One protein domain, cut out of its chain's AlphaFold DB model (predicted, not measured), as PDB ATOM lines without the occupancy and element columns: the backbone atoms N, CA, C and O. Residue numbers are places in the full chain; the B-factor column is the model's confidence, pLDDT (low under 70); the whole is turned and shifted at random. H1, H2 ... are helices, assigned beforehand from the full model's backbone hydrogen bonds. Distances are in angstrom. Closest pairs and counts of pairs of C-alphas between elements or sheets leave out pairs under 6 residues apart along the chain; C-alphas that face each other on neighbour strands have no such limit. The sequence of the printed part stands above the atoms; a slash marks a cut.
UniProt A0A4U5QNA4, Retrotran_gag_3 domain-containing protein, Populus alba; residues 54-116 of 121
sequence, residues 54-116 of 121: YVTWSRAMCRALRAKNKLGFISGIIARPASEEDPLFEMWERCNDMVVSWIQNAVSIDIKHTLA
ATOM      1  N   TYR A  54     173.302  98.017 225.298       94.12
ATOM      2  CA  TYR A  54     173.436  99.021 226.366       94.12
ATOM      3  C   TYR A  54     174.505 100.090 226.089       94.12
ATOM      4  O   TYR A  54     174.274 101.277 226.313       94.12
ATOM      5  N   VAL A  55     175.678  99.714 225.571       96.25
ATOM      6  CA  VAL A  55     176.766 100.672 225.296       96.25
ATOM      7  C   VAL A  55     176.377 101.673 224.203       96.25
ATOM      8  O   VAL A  55     176.638 102.870 224.330       96.25
ATOM      9  N   THR A  56     175.746 101.210 223.126       96.25
ATOM     10  CA  THR A  56     175.298 102.078 222.028       96.25
ATOM     11  C   THR A  56     174.124 102.943 222.477       96.25
ATOM     12  O   THR A  56     174.154 104.166 222.293       96.25
ATOM     13  N   TRP A  57     173.153 102.324 223.152       97.19
ATOM     14  CA  TRP A  57     171.967 102.979 223.691       97.19
ATOM     15  C   TRP A  57     172.322 104.074 224.700       97.19
ATOM     16  O   TRP A  57     171.913 105.221 224.533       97.19
ATOM     17  N   SER A  58     173.157 103.773 225.699       96.50
ATOM     18  CA  SER A  58     173.550 104.732 226.744       96.50
ATOM     19  C   SER A  58     174.267 105.943 226.155       96.50
ATOM     20  O   SER A  58     173.999 107.080 226.538       96.50
ATOM     21  N   ARG A  59     175.124 105.744 225.145       96.94
ATOM     22  CA  ARG A  59     175.767 106.851 224.422       96.94
ATOM     23  C   ARG A  59     174.755 107.694 223.651       96.94
ATOM     24  O   ARG A  59     174.914 108.914 223.607       96.94
ATOM     25  N   ALA A  60     173.749 107.079 223.028       97.69
ATOM     26  CA  ALA A  60     172.677 107.802 222.347       97.69
ATOM     27  C   ALA A  60     171.825 108.605 223.337       97.69
ATOM     28  O   ALA A  60     171.659 109.810 223.142       97.69
ATOM     29  N   MET A  61     171.407 107.981 224.438       97.69
ATOM     30  CA  MET A  61     170.622 108.605 225.499       97.69
ATOM     31  C   MET A  61     171.363 109.778 226.147       97.69
ATOM     32  O   MET A  61     170.834 110.885 226.216       97.69
ATOM     33  N   CYS A  62     172.636 109.602 226.511       97.50
ATOM     34  CA  CYS A  62     173.456 110.682 227.063       97.50
ATOM     35  C   CYS A  62     173.592 111.877 226.107       97.50
ATOM     36  O   CYS A  62     173.589 113.024 226.556       97.50
ATOM     37  N   ARG A  63     173.716 111.643 224.792       97.94
ATOM     38  CA  ARG A  63     173.756 112.727 223.792       97.94
ATOM     39  C   ARG A  63     172.419 113.458 223.704       97.94
ATOM     40  O   ARG A  63     172.421 114.685 223.703       97.94
ATOM     41  N   ALA A  64     171.313 112.719 223.667       96.94
ATOM     42  CA  ALA A  64     169.973 113.290 223.602       96.94
ATOM     43  C   ALA A  64     169.666 114.145 224.844       96.94
ATOM     44  O   ALA A  64     169.318 115.316 224.721       96.94
ATOM     45  N   LEU A  65     169.915 113.613 226.045       96.81
ATOM     46  CA  LEU A  65     169.729 114.347 227.300       96.81
ATOM     47  C   LEU A  65     170.643 115.570 227.406       96.81
ATOM     48  O   LEU A  65     170.237 116.596 227.947       96.81
ATOM     49  N   ARG A  66     171.871 115.502 226.877       96.38
ATOM     50  CA  ARG A  66     172.763 116.669 226.820       96.38
ATOM     51  C   ARG A  66     172.212 117.756 225.905       96.38
ATOM     52  O   ARG A  66     172.246 118.916 226.294       96.38
ATOM     53  N   ALA A  67     171.688 117.390 224.735       95.19
ATOM     54  CA  ALA A  67     171.068 118.342 223.816       95.19
ATOM     55  C   ALA A  67     169.854 119.048 224.444       95.19
ATOM     56  O   ALA A  67     169.611 120.208 224.143       95.19
ATOM     57  N   LYS A  68     169.150 118.378 225.366       94.31
ATOM     58  CA  LYS A  68     168.026 118.944 226.131       94.31
ATOM     59  C   LYS A  68     168.415 119.634 227.443       94.31
ATOM     60  O   LYS A  68     167.540 120.041 228.205       94.31
ATOM     61  N   ASN A  69     169.712 119.726 227.746       95.44
ATOM     62  CA  ASN A  69     170.224 120.253 229.013       95.44
ATOM     63  C   ASN A  69     169.685 119.510 230.260       95.44
ATOM     64  O   ASN A  69     169.408 120.110 231.296       95.44
ATOM     65  N   LYS A  70     169.504 118.187 230.156       96.19
ATOM     66  CA  LYS A  70     168.986 117.321 231.233       96.19
ATOM     67  C   LYS A  70     169.958 116.232 231.693       96.19
ATOM     68  O   LYS A  70     169.674 115.512 232.643       96.19
ATOM     69  N   LEU A  71     171.148 116.140 231.091       96.88
ATOM     70  CA  LEU A  71     172.169 115.158 231.492       96.88
ATOM     71  C   LEU A  71     172.593 115.299 232.971       96.88
ATOM     72  O   LEU A  71     172.979 114.317 233.603       96.88
ATOM     73  N   GLY A  72     172.508 116.510 233.530       95.50
ATOM     74  CA  GLY A  72     172.849 116.786 234.927       95.50
ATOM     75  C   GLY A  72     171.989 116.029 235.946       95.50
ATOM     76  O   GLY A  72     172.495 115.704 237.015       95.50
ATOM     77  N   PHE A  73     170.742 115.697 235.595       96.06
ATOM     78  CA  PHE A  73     169.815 114.977 236.472       96.06
ATOM     79  C   PHE A  73     170.234 113.513 236.651       96.06
ATOM     80  O   PHE A  73     170.303 113.036 237.774       96.06
ATOM     81  N   ILE A  74     170.633 112.830 235.568       95.69
ATOM     82  CA  ILE A  74     171.069 111.422 235.647       95.69
ATOM     83  C   ILE A  74     172.512 111.249 236.131       95.69
ATOM     84  O   ILE A  74     172.900 110.181 236.583       95.69
ATOM     85  N   SER A  75     173.342 112.284 235.987       94.06
ATOM     86  CA  SER A  75     174.747 112.244 236.421       94.06
ATOM     87  C   SER A  75     174.942 112.687 237.871       94.06
ATOM     88  O   SER A  75     176.066 112.655 238.364       94.06
ATOM     89  N   GLY A  76     173.877 113.139 238.544       92.12
ATOM     90  CA  GLY A  76     173.929 113.655 239.913       92.12
ATOM     91  C   GLY A  76     174.554 115.047 240.051       92.12
ATOM     92  O   GLY A  76     174.637 115.566 241.160       92.12
ATOM     93  N   ILE A  77     174.964 115.686 238.947       93.62
ATOM     94  CA  ILE A  77     175.450 117.079 238.951       93.62
ATOM     95  C   ILE A  77     174.336 118.025 239.425       93.62
ATOM     96  O   ILE A  77     174.598 119.007 240.119       93.62
ATOM     97  N   ILE A  78     173.090 117.722 239.054       94.25
ATOM     98  CA  ILE A  78     171.886 118.407 239.523       94.25
ATOM     99  C   ILE A  78     171.195 117.478 240.515       94.25
ATOM    100  O   ILE A  78     170.303 116.702 240.164       94.25
ATOM    101  N   ALA A  79     171.664 117.530 241.755       93.75
ATOM    102  CA  ALA A  79     171.132 116.716 242.834       93.75
ATOM    103  C   ALA A  79     169.717 117.159 243.234       93.75
ATOM    104  O   ALA A  79     169.366 118.340 243.134       93.75
ATOM    105  N   ARG A  80     168.930 116.202 243.732       94.31
ATOM    106  CA  ARG A  80     167.651 116.483 244.386       94.31
ATOM    107  C   ARG A  80     167.891 117.414 245.582       94.31
ATOM    108  O   ARG A  80     168.775 117.115 246.392       94.31
ATOM    109  N   PRO A  81     167.141 118.520 245.719       94.62
ATOM    110  CA  PRO A  81     167.221 119.358 246.910       94.62
ATOM    111  C   PRO A  81     166.907 118.559 248.181       94.62
ATOM    112  O   PRO A  81     166.043 117.687 248.179       94.62
ATOM    113  N   ALA A  82     167.627 118.844 249.268       92.69
ATOM    114  CA  ALA A  82     167.523 118.076 250.513       92.69
ATOM    115  C   ALA A  82     166.252 118.378 251.327       92.69
ATOM    116  O   ALA A  82     165.919 117.632 252.243       92.69
ATOM    117  N   SER A  83     165.590 119.494 251.034       93.88
ATOM    118  CA  SER A  83     164.421 119.999 251.747       93.88
ATOM    119  C   SER A  83     163.334 120.306 250.723       93.88
ATOM    120  O   SER A  83     163.621 120.855 249.657       93.88
ATOM    121  N   GLU A  84     162.101 119.930 251.051       93.12
ATOM    122  CA  GLU A  84     160.921 120.177 250.211       93.12
ATOM    123  C   GLU A  84     160.566 121.671 250.174       93.12
ATOM    124  O   GLU A  84     159.912 122.147 249.253       93.12
ATOM    125  N   GLU A  85     161.055 122.440 251.150       93.44
ATOM    126  CA  GLU A  85     160.928 123.894 251.203       93.44
ATOM    127  C   GLU A  85     161.910 124.629 250.269       93.44
ATOM    128  O   GLU A  85     161.828 125.855 250.138       93.44
ATOM    129  N   ASP A  86     162.851 123.923 249.626       91.62
ATOM    130  CA  ASP A  86     163.714 124.519 248.607       91.62
ATOM    131  C   ASP A  86     162.871 124.899 247.374       91.62
ATOM    132  O   ASP A  86     162.214 124.032 246.792       91.62
ATOM    133  N   PRO A  87     162.910 126.158 246.898       91.06
ATOM    134  CA  PRO A  87     162.146 126.567 245.719       91.06
ATOM    135  C   PRO A  87     162.475 125.780 244.438       91.06
ATOM    136  O   PRO A  87     161.713 125.839 243.475       91.06
ATOM    137  N   LEU A  88     163.608 125.069 244.389       93.12
ATOM    138  CA  LEU A  88     163.985 124.206 243.268       93.12
ATOM    139  C   LEU A  88     163.409 122.788 243.367       93.12
ATOM    140  O   LEU A  88     163.539 122.044 242.398       93.12
ATOM    141  N   PHE A  89     162.800 122.395 244.490       94.69
ATOM    142  CA  PHE A  89     162.348 121.022 244.727       94.69
ATOM    143  C   PHE A  89     161.307 120.570 243.696       94.69
ATOM    144  O   PHE A  89     161.583 119.663 242.912       94.69
ATOM    145  N   GLU A  90     160.176 121.270 243.585       94.62
ATOM    146  CA  GLU A  90     159.127 120.923 242.609       94.62
ATOM    147  C   GLU A  90     159.631 120.987 241.155       94.62
ATOM    148  O   GLU A  90     159.204 120.232 240.276       94.62
ATOM    149  N   MET A  91     160.551 121.914 240.872       94.31
ATOM    150  CA  MET A  91     161.150 122.057 239.545       94.31
ATOM    151  C   MET A  91     162.074 120.884 239.223       94.31
ATOM    152  O   MET A  91     162.123 120.435 238.073       94.31
ATOM    153  N   TRP A  92     162.797 120.392 240.230       95.69
ATOM    154  CA  TRP A  92     163.612 119.195 240.127       95.69
ATOM    155  C   TRP A  92     162.742 117.977 239.851       95.69
ATOM    156  O   TRP A  92     163.015 117.278 238.880       95.69
ATOM    157  N   GLU A  93     161.668 117.781 240.621       96.38
ATOM    158  CA  GLU A  93     160.747 116.651 240.449       96.38
ATOM    159  C   GLU A  93     160.148 116.628 239.044       96.38
ATOM    160  O   GLU A  93     160.261 115.634 238.334       96.38
ATOM    161  N   ARG A  94     159.646 117.770 238.561       95.00
ATOM    162  CA  ARG A  94     159.102 117.872 237.199       95.00
ATOM    163  C   ARG A  94     160.118 117.493 236.119       95.00
ATOM    164  O   ARG A  94     159.766 116.850 235.129       95.00
ATOM    165  N   CYS A  95     161.365 117.940 236.262       95.94
ATOM    166  CA  CYS A  95     162.420 117.605 235.309       95.94
ATOM    167  C   CYS A  95     162.811 116.130 235.402       95.94
ATOM    168  O   CYS A  95     163.026 115.498 234.369       95.94
ATOM    169  N   ASN A  96     162.878 115.592 236.619       96.44
ATOM    170  CA  ASN A  96     163.162 114.191 236.876       96.44
ATOM    171  C   ASN A  96     162.106 113.289 236.226       96.44
ATOM    172  O   ASN A  96     162.464 112.437 235.417       96.44
ATOM    173  N   ASP A  97     160.818 113.552 236.452       95.56
ATOM    174  CA  ASP A  97     159.710 112.786 235.867       95.56
ATOM    175  C   ASP A  97     159.752 112.780 234.335       95.56
ATOM    176  O   ASP A  97     159.484 111.765 233.683       95.56
ATOM    177  N   MET A  98     160.133 113.911 233.735       95.94
ATOM    178  CA  MET A  98     160.295 114.014 232.288       95.94
ATOM    179  C   MET A  98     161.460 113.155 231.783       95.94
ATOM    180  O   MET A  98     161.317 112.424 230.802       95.94
ATOM    181  N   VAL A  99     162.611 113.219 232.458       96.50
ATOM    182  CA  VAL A  99     163.794 112.415 232.123       96.50
ATOM    183  C   VAL A  99     163.491 110.925 232.264       96.50
ATOM    184  O   VAL A  99     163.799 110.158 231.350       96.50
ATOM    185  N   VAL A 100     162.835 110.527 233.355       94.62
ATOM    186  CA  VAL A 100     162.380 109.152 233.590       94.62
ATOM    187  C   VAL A 100     161.440 108.705 232.473       94.62
ATOM    188  O   VAL A 100     161.673 107.658 231.873       94.62
ATOM    189  N   SER A 101     160.449 109.523 232.108       94.69
ATOM    190  CA  SER A 101     159.515 109.215 231.015       94.69
ATOM    191  C   SER A 101     160.235 108.986 229.682       94.69
ATOM    192  O   SER A 101     159.946 108.028 228.962       94.69
ATOM    193  N   TRP A 102     161.214 109.828 229.341       95.94
ATOM    194  CA  TRP A 102     161.994 109.670 228.113       95.94
ATOM    195  C   TRP A 102     162.872 108.421 228.116       95.94
ATOM    196  O   TRP A 102     162.972 107.743 227.091       95.94
ATOM    197  N   ILE A 103     163.486 108.099 229.257       94.88
ATOM    198  CA  ILE A 103     164.262 106.869 229.420       94.88
ATOM    199  C   ILE A 103     163.341 105.665 229.261       94.88
ATOM    200  O   ILE A 103     163.619 104.809 228.427       94.88
ATOM    201  N   GLN A 104     162.216 105.631 229.975       92.06
ATOM    202  CA  GLN A 104     161.231 104.558 229.877       92.06
ATOM    203  C   GLN A 104     160.739 104.385 228.437       92.06
ATOM    204  O   GLN A 104     160.679 103.263 227.938       92.06
ATOM    205  N   ASN A 105     160.451 105.460 227.704       92.31
ATOM    206  CA  ASN A 105     160.042 105.357 226.298       92.31
ATOM    207  C   ASN A 105     161.120 104.773 225.381       92.31
ATOM    208  O   ASN A 105     160.780 104.186 224.357       92.31
ATOM    209  N   ALA A 106     162.390 104.875 225.765       93.19
ATOM    210  CA  ALA A 106     163.523 104.333 225.032       93.19
ATOM    211  C   ALA A 106     163.962 102.937 225.514       93.19
ATOM    212  O   ALA A 106     165.047 102.493 225.149       93.19
ATOM    213  N   VAL A 107     163.161 102.229 226.317       93.00
ATOM    214  CA  VAL A 107     163.448 100.856 226.775       93.00
ATOM    215  C   VAL A 107     162.514  99.854 226.089       93.00
ATOM    216  O   VAL A 107     161.318 100.125 225.927       93.00
ATOM    217  N   SER A 108     163.043  98.697 225.666       89.50
ATOM    218  CA  SER A 108     162.228  97.642 225.052       89.50
ATOM    219  C   SER A 108     161.221  97.065 226.045       89.50
ATOM    220  O   SER A 108     161.425  97.082 227.259       89.50
ATOM    221  N   ILE A 109     160.114  96.528 225.530       83.56
ATOM    222  CA  ILE A 109     159.080  95.920 226.374       83.56
ATOM    223  C   ILE A 109     159.624  94.750 227.206       83.56
ATOM    224  O   ILE A 109     159.261  94.611 228.372       83.56
ATOM    225  N   ASP A 110     160.570  93.989 226.648       80.00
ATOM    226  CA  ASP A 110     161.207  92.850 227.314       80.00
ATOM    227  C   ASP A 110     161.940  93.268 228.596       80.00
ATOM    228  O   ASP A 110     161.911  92.549 229.592       80.00
ATOM    229  N   ILE A 111     162.546  94.461 228.599       80.00
ATOM    230  CA  ILE A 111     163.201  95.032 229.783       80.00
ATOM    231  C   ILE A 111     162.199  95.800 230.659       80.00
ATOM    232  O   ILE A 111     162.305  95.789 231.880       80.00
ATOM    233  N   LYS A 112     161.166  96.433 230.093       74.00
ATOM    234  CA  LYS A 112     160.117  97.090 230.900       74.00
ATOM    235  C   LYS A 112     159.411  96.120 231.840       74.00
ATOM    236  O   LYS A 112     159.125  96.477 232.978       74.00
ATOM    237  N   HIS A 113     159.162  94.891 231.389       67.56
ATOM    238  CA  HIS A 113     158.553  93.862 232.230       67.56
ATOM    239  C   HIS A 113     159.430  93.454 233.422       67.56
ATOM    240  O   HIS A 113     158.885  93.035 234.441       67.56
ATOM    241  N   THR A 114     160.755  93.615 233.341       64.81
ATOM    242  CA  THR A 114     161.662  93.390 234.478       64.81
ATOM    243  C   THR A 114     161.845  94.633 235.356       64.81
ATOM    244  O   THR A 114     162.225  94.497 236.515       64.81
ATOM    245  N   LEU A 115     161.520  95.827 234.843       58.91
ATOM    246  CA  LEU A 115     161.604  97.124 235.532       58.91
ATOM    247  C   LEU A 115     160.307  97.580 236.217       58.91
ATOM    248  O   LEU A 115     160.306  98.642 236.831       58.91
ATOM    249  N   ALA A 116     159.215  96.812 236.148       57.50
ATOM    250  CA  ALA A 116     157.887  97.193 236.662       57.50
ATOM    251  C   ALA A 116     157.808  97.489 238.185       57.50
ATOM    252  O   ALA A 116     156.719  97.726 238.697       57.50
TER     253      ALA A 116
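This is residues 54 to 116 of the 121 residues of the protein "Retrotran_gag_3 domain-containing protein" of Populus alba (UniProt A0A4U5QNA4). One long helix, H3, makes most of the length of a loose model, with H1 slanting past one side of it and the short H2 lying between the last residues of H1 and the middle part of H3. A long loop brings the chain from H2 to the first residue of H3, and its residues 82 to 87 stick out; beyond the last residue of H3 the chain turns into H4, which lies away from H1. The printed part has 63 residues with four named helices, in the order H1, H2, H3, H4 along the chain, and no named strand; the class is all helix. The whole is loose, with a radius of gyration of the C-alphas of 13.3 A and spans of 39 by 26 by 14 A.

H3, the longest helix, is residues 89 to 105 and measures 24.3 A from first to last C-alpha; it begins with C-alpha 89 at (162.348, 121.022, 244.727) and ends with C-alpha 105 at (160.042, 105.357, 226.298). H1 is residues 54 to 67, 19.6 A long, and begins with C-alpha 54 at (173.436, 99.021, 226.366). H2 is residues 71 to 74, 5.7 A long. H4 is residues 109 to 115, 9.6 A long, and ends with C-alpha 115 at (161.604, 97.124, 235.532).

H2 and H3 only just touch, with 3 pairs of C-alphas within 8 A; H3 touches H2 with residues 95 to 99 alone, and the closest C-alphas are those of Phe 73 and Asn 96, 6.7 A apart. H1 and H3 are close but not clearly touching, with the C-alphas of Met 61 and Ile 103 closest at 7.7 A. They run opposite ways at a steep tilt of 42 degrees. H1 and H2 are close but not clearly touching, with the C-alphas of Leu 65 and Leu 71 closest at 4.9 A. H3 and H4 are also close but not clearly touching, with the C-alphas of Gln 104 and Lys 112 closest at 7.6 A. They run opposite ways at a steep tilt of 41 degrees. H4 is apart from H1 and from H2. In H1 and H3 every O i to N i+4 pair is within hydrogen-bond range, in H4 2 of 3 are, and H2 is too short for such a pair.

The two C-alphas farthest apart are those of Glu 85 and Asp 110, at 39.2 A. The printed part, residues 54 to 116, has no cut. The link from H2 to H3, residues 75 to 88, is long; those from H1 to H2 and from H3 to H4 are tight. Residues 82 to 87 stand free. The mean pLDDT of the printed part is 91.9, and residues 113 to 116 are under 70.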